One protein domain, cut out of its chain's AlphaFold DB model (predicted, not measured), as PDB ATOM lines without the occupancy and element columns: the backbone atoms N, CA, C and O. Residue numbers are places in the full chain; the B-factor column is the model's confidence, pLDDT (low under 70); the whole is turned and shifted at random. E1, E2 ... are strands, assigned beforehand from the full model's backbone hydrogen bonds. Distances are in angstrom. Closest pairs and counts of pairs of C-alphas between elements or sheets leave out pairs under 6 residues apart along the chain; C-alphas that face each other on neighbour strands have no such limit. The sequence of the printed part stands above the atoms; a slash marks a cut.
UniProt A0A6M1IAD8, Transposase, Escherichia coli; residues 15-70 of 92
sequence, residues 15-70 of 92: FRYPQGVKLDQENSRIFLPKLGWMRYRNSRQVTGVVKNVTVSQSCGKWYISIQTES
ATOM      1  N   PHE A  15     185.773 127.496 141.271       93.62
ATOM      2  CA  PHE A  15     185.886 126.883 142.588       93.62
ATOM      3  C   PHE A  15     185.956 127.972 143.658       93.62
ATOM      4  O   PHE A  15     186.488 129.062 143.434       93.62
ATOM      5  N   ARG A  16     185.367 127.683 144.819       95.62
ATOM      6  CA  ARG A  16     185.209 128.641 145.912       95.62
ATOM      7  C   ARG A  16     186.014 128.210 147.130       95.62
ATOM      8  O   ARG A  16     185.933 127.063 147.557       95.62
ATOM      9  N   TYR A  17     186.715 129.173 147.712       96.81
ATOM     10  CA  TYR A  17     187.333 129.090 149.024       96.81
ATOM     11  C   TYR A  17     186.468 129.861 150.021       96.81
ATOM     12  O   TYR A  17     186.466 131.094 149.995       96.81
ATOM     13  N   PRO A  18     185.713 129.164 150.886       95.38
ATOM     14  CA  PRO A  18     184.896 129.823 151.896       95.38
ATOM     15  C   PRO A  18     185.729 130.430 153.033       95.38
ATOM     16  O   PRO A  18     185.191 131.222 153.785       95.38
ATOM     17  N   GLN A  19     187.003 130.046 153.187       93.06
ATOM     18  CA  GLN A  19     187.904 130.531 154.238       93.06
ATOM     19  C   GLN A  19     189.368 130.175 153.931       93.06
ATOM     20  O   GLN A  19     189.653 129.440 152.982       93.06
ATOM     21  N   GLY A  20     190.297 130.671 154.756       93.94
ATOM     22  CA  GLY A  20     191.725 130.319 154.697       93.94
ATOM     23  C   GLY A  20     192.525 131.041 153.609       93.94
ATOM     24  O   GLY A  20     193.686 130.709 153.374       93.94
ATOM     25  N   VAL A  21     191.915 132.022 152.947       96.69
ATOM     26  CA  VAL A  21     192.576 132.885 151.967       96.69
ATOM     27  C   VAL A  21     193.256 134.044 152.684       96.69
ATOM     28  O   VAL A  21     192.684 134.620 153.607       96.69
ATOM     29  N   LYS A  22     194.468 134.398 152.250       96.19
ATOM     30  CA  LYS A  22     195.178 135.599 152.719       96.19
ATOM     31  C   LYS A  22     195.408 136.529 151.542       96.19
ATOM     32  O   LYS A  22     195.743 136.066 150.453       96.19
ATOM     33  N   LEU A  23     195.230 137.826 151.757       95.81
ATOM     34  CA  LEU A  23     195.377 138.836 150.720       95.81
ATOM     35  C   LEU A  23     196.533 139.770 151.077       95.81
ATOM     36  O   LEU A  23     196.517 140.392 152.131       95.81
ATOM     37  N   ASP A  24     197.504 139.868 150.178       96.31
ATOM     38  CA  ASP A  24     198.618 140.810 150.230       96.31
ATOM     39  C   ASP A  24     198.447 141.781 149.054       96.31
ATOM     40  O   ASP A  24     198.868 141.530 147.920       96.31
ATOM     41  N   GLN A  25     197.690 142.852 149.299       94.62
ATOM     42  CA  GLN A  25     197.306 143.806 148.256       94.62
ATOM     43  C   GLN A  25     198.492 144.636 147.766       94.62
ATOM     44  O   GLN A  25     198.576 144.897 146.565       94.62
ATOM     45  N   GLU A  26     199.408 144.996 148.668       94.94
ATOM     46  CA  GLU A  26     200.592 145.815 148.378       94.94
ATOM     47  C   GLU A  26     201.492 145.129 147.350       94.94
ATOM     48  O   GLU A  26     201.921 145.747 146.377       94.94
ATOM     49  N   ASN A  27     201.677 143.813 147.482       96.19
ATOM     50  CA  ASN A  27     202.467 143.033 146.527       96.19
ATOM     51  C   ASN A  27     201.631 142.411 145.397       96.19
ATOM     52  O   ASN A  27     202.171 141.670 144.568       96.19
ATOM     53  N   SER A  28     200.321 142.689 145.350       96.31
ATOM     54  CA  SER A  28     199.363 142.079 144.415       96.31
ATOM     55  C   SER A  28     199.430 140.545 144.417       96.31
ATOM     56  O   SER A  28     199.524 139.890 143.371       96.31
ATOM     57  N   ARG A  29     199.412 139.959 145.620       97.12
ATOM     58  CA  ARG A  29     199.462 138.514 145.861       97.12
ATOM     59  C   ARG A  29     198.274 138.038 146.685       97.12
ATOM     60  O   ARG A  29     197.774 138.722 147.572       97.12
ATOM     61  N   ILE A  30     197.822 136.830 146.393       97.06
ATOM     62  CA  ILE A  30     196.763 136.158 147.136       97.06
ATOM     63  C   ILE A  30     197.197 134.731 147.433       97.06
ATOM     64  O   ILE A  30     197.694 134.022 146.560       97.06
ATOM     65  N   PHE A  31     197.041 134.321 148.683       97.62
ATOM     66  CA  PHE A  31     197.273 132.955 149.112       97.62
ATOM     67  C   PHE A  31     195.978 132.165 148.974       97.62
ATOM     68  O   PHE A  31     194.992 132.484 149.640       97.62
ATOM     69  N   LEU A  32     195.990 131.112 148.162       96.88
ATOM     70  CA  LEU A  32     194.879 130.174 148.062       96.88
ATOM     71  C   LEU A  32     195.268 128.837 148.709       96.88
ATOM     72  O   LEU A  32     196.330 128.295 148.383       96.88
ATOM     73  N   PRO A  33     194.425 128.260 149.586       96.38
ATOM     74  CA  PRO A  33     194.672 126.941 150.154       96.38
ATOM     75  C   PRO A  33     195.019 125.910 149.072       96.38
ATOM     76  O   PRO A  33     194.345 125.829 148.042       96.38
ATOM     77  N   LYS A  34     196.068 125.119 149.324       94.19
ATOM     78  CA  LYS A  34     196.672 124.116 148.421       94.19
ATOM     79  C   LYS A  34     197.435 124.662 147.206       94.19
ATOM     80  O   LYS A  34     198.332 123.974 146.742       94.19
ATOM     81  N   LEU A  35     197.121 125.859 146.708       95.19
ATOM     82  CA  LEU A  35     197.826 126.462 145.564       95.19
ATOM     83  C   LEU A  35     198.976 127.388 145.989       95.19
ATOM     84  O   LEU A  35     199.902 127.610 145.217       95.19
ATOM     85  N   GLY A  36     198.937 127.912 147.215       97.25
ATOM     86  CA  GLY A  36     199.957 128.816 147.734       97.25
ATOM     87  C   GLY A  36     199.760 130.263 147.282       97.25
ATOM     88  O   GLY A  36     198.646 130.693 146.974       97.25
ATOM     89  N   TRP A  37     200.850 131.035 147.301       97.75
ATOM     90  CA  TRP A  37     200.855 132.439 146.896       97.75
ATOM     91  C   TRP A  37     200.842 132.578 145.377       97.75
ATOM     92  O   TRP A  37     201.744 132.102 144.692       97.75
ATOM     93  N   MET A  38     199.859 133.305 144.858       96.81
ATOM     94  CA  MET A  38     199.749 133.626 143.441       96.81
ATOM     95  C   MET A  38     199.680 135.130 143.232       96.81
ATOM     96  O   MET A  38     199.050 135.852 144.005       96.81
ATOM     97  N   ARG A  39     200.312 135.605 142.158       96.75
ATOM     98  CA  ARG A  39     200.165 136.992 141.716       96.75
ATOM     99  C   ARG A  39     198.842 137.153 140.980       96.75
ATOM    100  O   ARG A  39     198.454 136.287 140.201       96.75
ATOM    101  N   TYR A  40     198.184 138.279 141.198       95.31
ATOM    102  CA  TYR A  40     196.990 138.665 140.458       95.31
ATOM    103  C   TYR A  40     197.121 140.112 139.982       95.31
ATOM    104  O   TYR A  40     197.915 140.888 140.510       95.31
ATOM    105  N   ARG A  41     196.349 140.486 138.960       95.38
ATOM    106  CA  ARG A  41     196.200 141.893 138.584       95.38
ATOM    107  C   ARG A  41     195.191 142.530 139.531       95.38
ATOM    108  O   ARG A  41     194.017 142.169 139.483       95.38
ATOM    109  N   ASN A  42     195.635 143.476 140.349       93.75
ATOM    110  CA  ASN A  42     194.740 144.229 141.217       93.75
ATOM    111  C   ASN A  42     193.888 145.197 140.377       93.75
ATOM    112  O   ASN A  42     194.396 146.182 139.846       93.75
ATOM    113  N   SER A  43     192.608 144.870 140.189       93.12
ATOM    114  CA  SER A  43     191.650 145.714 139.465       93.12
ATOM    115  C   SER A  43     190.947 146.730 140.363       93.12
ATOM    116  O   SER A  43     190.415 147.711 139.848       93.12
ATOM    117  N   ARG A  44     190.907 146.486 141.679       92.38
ATOM    118  CA  ARG A  44     190.261 147.335 142.683       92.38
ATOM    119  C   ARG A  44     190.792 146.987 144.073       92.38
ATOM    120  O   ARG A  44     190.858 145.813 144.430       92.38
ATOM    121  N   GLN A  45     191.054 148.013 144.881       93.81
ATOM    122  CA  GLN A  45     191.393 147.839 146.290       93.81
ATOM    123  C   GLN A  45     190.255 147.144 147.051       93.81
ATOM    124  O   GLN A  45     189.085 147.532 146.973       93.81
ATOM    125  N   VAL A  46     190.613 146.101 147.789       93.12
ATOM    126  CA  VAL A  46     189.700 145.316 148.613       93.12
ATOM    127  C   VAL A  46     189.544 146.008 149.961       93.12
ATOM    128  O   VAL A  46     190.524 146.222 150.676       93.12
ATOM    129  N   THR A  47     188.300 146.338 150.296       93.31
ATOM    130  CA  THR A  47     187.898 147.002 151.541       93.31
ATOM    131  C   THR A  47     187.011 146.080 152.372       93.31
ATOM    132  O   THR A  47     186.169 145.371 151.817       93.31
ATOM    133  N   GLY A  48     187.158 146.128 153.696       92.19
ATOM    134  CA  GLY A  48     186.405 145.278 154.621       92.19
ATOM    135  C   GLY A  48     187.031 143.898 154.836       92.19
ATOM    136  O   GLY A  48     188.158 143.623 154.421       92.19
ATOM    137  N   VAL A  49     186.289 143.024 155.513       93.00
ATOM    138  CA  VAL A  49     186.751 141.689 155.912       93.00
ATOM    139  C   VAL A  49     186.461 140.687 154.803       93.00
ATOM    140  O   VAL A  49     185.310 140.486 154.428       93.00
ATOM    141  N   VAL A  50     187.492 140.013 154.291       94.31
ATOM    142  CA  VAL A  50     187.325 138.961 153.276       94.31
ATOM    143  C   VAL A  50     186.588 137.766 153.876       94.31
ATOM    144  O   VAL A  50     187.061 137.154 154.831       94.31
ATOM    145  N   LYS A  51     185.444 137.408 153.285       94.81
ATOM    146  CA  LYS A  51     184.648 136.241 153.687       94.81
ATOM    147  C   LYS A  51     184.910 135.041 152.811       94.81
ATOM    148  O   LYS A  51     185.166 133.964 153.321       94.81
ATOM    149  N   ASN A  52     184.844 135.205 151.496       95.31
ATOM    150  CA  ASN A  52     185.117 134.114 150.574       95.31
ATOM    151  C   ASN A  52     185.778 134.629 149.302       95.31
ATOM    152  O   ASN A  52     185.711 135.813 148.964       95.31
ATOM    153  N   VAL A  53     186.422 133.706 148.596       97.31
ATOM    154  CA  VAL A  53     187.046 133.977 147.308       97.31
ATOM    155  C   VAL A  53     186.626 132.917 146.313       97.31
ATOM    156  O   VAL A  53     186.664 131.722 146.599       97.31
ATOM    157  N   THR A  54     186.228 133.353 145.126       97.56
ATOM    158  CA  THR A  54     185.887 132.464 144.017       97.56
ATOM    159  C   THR A  54     186.881 132.680 142.890       97.56
ATOM    160  O   THR A  54     187.044 133.800 142.408       97.56
ATOM    161  N   VAL A  55     187.535 131.602 142.467       96.81
ATOM    162  CA  VAL A  55     188.376 131.588 141.272       96.81
ATOM    163  C   VAL A  55     187.545 131.025 140.136       96.81
ATOM    164  O   VAL A  55     186.949 129.960 140.283       96.81
ATOM    165  N   SER A  56     187.465 131.750 139.026       96.31
ATOM    166  CA  SER A  56     186.628 131.385 137.882       96.31
ATOM    167  C   SER A  56     187.340 131.638 136.566       96.31
ATOM    168  O   SER A  56     188.103 132.597 136.443       96.31
ATOM    169  N   GLN A  57     187.095 130.774 135.587       95.19
ATOM    170  CA  GLN A  57     187.589 130.938 134.232       95.19
ATOM    171  C   GLN A  57     186.509 131.571 133.353       95.19
ATOM    172  O   GLN A  57     185.370 131.108 133.316       95.19
ATOM    173  N   SER A  58     186.880 132.617 132.621       92.62
ATOM    174  CA  SER A  58     186.035 133.248 131.606       92.62
ATOM    175  C   SER A  58     186.904 133.814 130.487       92.62
ATOM    176  O   SER A  58     188.007 134.291 130.747       92.62
ATOM    177  N   CYS A  59     186.454 133.726 129.234       91.38
ATOM    178  CA  CYS A  59     187.167 134.257 128.061       91.38
ATOM    179  C   CYS A  59     188.672 133.896 128.017       91.38
ATOM    180  O   CYS A  59     189.520 134.741 127.734       91.38
ATOM    181  N   GLY A  60     189.017 132.649 128.365       91.38
ATOM    182  CA  GLY A  60     190.401 132.153 128.374       91.38
ATOM    183  C   GLY A  60     191.280 132.661 129.525       91.38
ATOM    184  O   GLY A  60     192.464 132.339 129.565       91.38
ATOM    185  N   LYS A  61     190.729 133.422 130.477       94.19
ATOM    186  CA  LYS A  61     191.458 133.996 131.616       94.19
ATOM    187  C   LYS A  61     190.870 133.538 132.943       94.19
ATOM    188  O   LYS A  61     189.696 133.183 133.029       94.19
ATOM    189  N   TRP A  62     191.701 133.573 133.979       95.62
ATOM    190  CA  TRP A  62     191.295 133.304 135.354       95.62
ATOM    191  C   TRP A  62     191.069 134.609 136.109       95.62
ATOM    192  O   TRP A  62     191.897 135.519 136.065       95.62
ATOM    193  N   TYR A  63     189.950 134.673 136.819       96.31
ATOM    194  CA  TYR A  63     189.522 135.814 137.611       96.31
ATOM    195  C   TYR A  63     189.306 135.402 139.057       96.31
ATOM    196  O   TYR A  63     188.873 134.284 139.344       96.31
ATOM    197  N   ILE A  64     189.575 136.342 139.956       96.31
ATOM    198  CA  ILE A  64     189.413 136.176 141.394       96.31
ATOM    199  C   ILE A  64     188.354 137.172 141.850       96.31
ATOM    200  O   ILE A  64     188.563 138.380 141.787       96.31
ATOM    201  N   SER A  65     187.205 136.659 142.282       96.38
ATOM    202  CA  SER A  65     186.155 137.450 142.926       96.38
ATOM    203  C   SER A  65     186.307 137.335 144.435       96.38
ATOM    204  O   SER A  65     186.273 136.226 144.968       96.38
ATOM    205  N   ILE A  66     186.486 138.470 145.106       96.00
ATOM    206  CA  ILE A  66     186.699 138.552 146.552       96.00
ATOM    207  C   ILE A  66     185.442 139.159 147.163       96.00
ATOM    208  O   ILE A  66     185.117 140.311 146.886       96.00
ATOM    209  N   GLN A  67     184.728 138.378 147.968       96.06
ATOM    210  CA  GLN A  67     183.579 138.873 148.714       96.06
ATOM    211  C   GLN A  67     184.056 139.408 150.059       96.06
ATOM    212  O   GLN A  67     184.701 138.681 150.825       96.06
ATOM    213  N   THR A  68     183.697 140.653 150.354       95.00
ATOM    214  CA  THR A  68     183.981 141.286 151.637       95.00
ATOM    215  C   THR A  68     182.708 141.634 152.386       95.00
ATOM    216  O   THR A  68     181.657 141.876 151.796       95.00
ATOM    217  N   GLU A  69     182.812 141.614 153.706       93.81
ATOM    218  CA  GLU A  69     181.839 142.189 154.621       93.81
ATOM    219  C   GLU A  69     182.352 143.558 155.073       93.81
ATOM    220  O   GLU A  69     183.523 143.708 155.433       93.81
ATOM    221  N   SER A  70     181.480 144.558 155.029       92.06
ATOM    222  CA  SER A  70     181.760 145.911 155.500       92.06
ATOM    223  C   SER A  70     180.508 146.484 156.137       92.06
ATOM    224  O   SER A  70     179.422 146.361 155.567       92.06
TER     225      SER A  70
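Overview. This is residues 15 to 70 of the 92 residues of the protein "Transposase" of Escherichia coli (UniProt A0A6M1IAD8). Picture two small sheets partly face to face with their strands crossed: a long hairpin, E5 and E6, with short E1 along its edge, and over it a smaller sheet of E2, E3 and E4. The hairpin makes the longest axis, and residues 18 to 21 and 40 to 48 cross between the sheets. The printed part has 56 residues, with no named helix and six strands, E1 to E6 along the chain. It is all strand; both sheets, ordered E1, E5, E6 and E2, E3, E4, are antiparallel. The whole is compact, with a radius of gyration of the C-alphas of 10.8 A and spans of 31 by 21 by 20 A.

Along the chain. Find C-alpha 15 at (185.886, 126.883, 142.588), where E1, residues 15 to 17, begins. E2 is residues 22 to 24, E3 29 to 32 and E4 36 to 39. E5, residues 49 to 58, spans 25.7 A and bends by 54 degrees at residue 52. E6, residues 61 to 69, spans 26.2 A and ends at C-alpha 69, (181.839, 142.189, 154.621).

Arrangement. Begin at E1, the antiparallel neighbour of inner strand E5; N 17 and O 53 are 2.8 A apart. The hairpin E5 and E6 has N 54 and O 65 at 2.9 A. E2, E3 and E4 form a meander, each strand the antiparallel neighbour of the one before: look at N 29 and O 24, 2.8 A, and N 38 and O 30, 2.8 A. Between the sheets, the closest C-alphas of E1 and E3 are those of Tyr 17 and Leu 32, 7.7 A apart. E3 and E5 are apart.

Size, cuts and confidence. The farthest C-alphas, those of Gly 60 and Ser 70, are 31.6 A apart. The printed part has no cut and no long link. Its mean pLDDT is 95.2, and no printed residue is under 70.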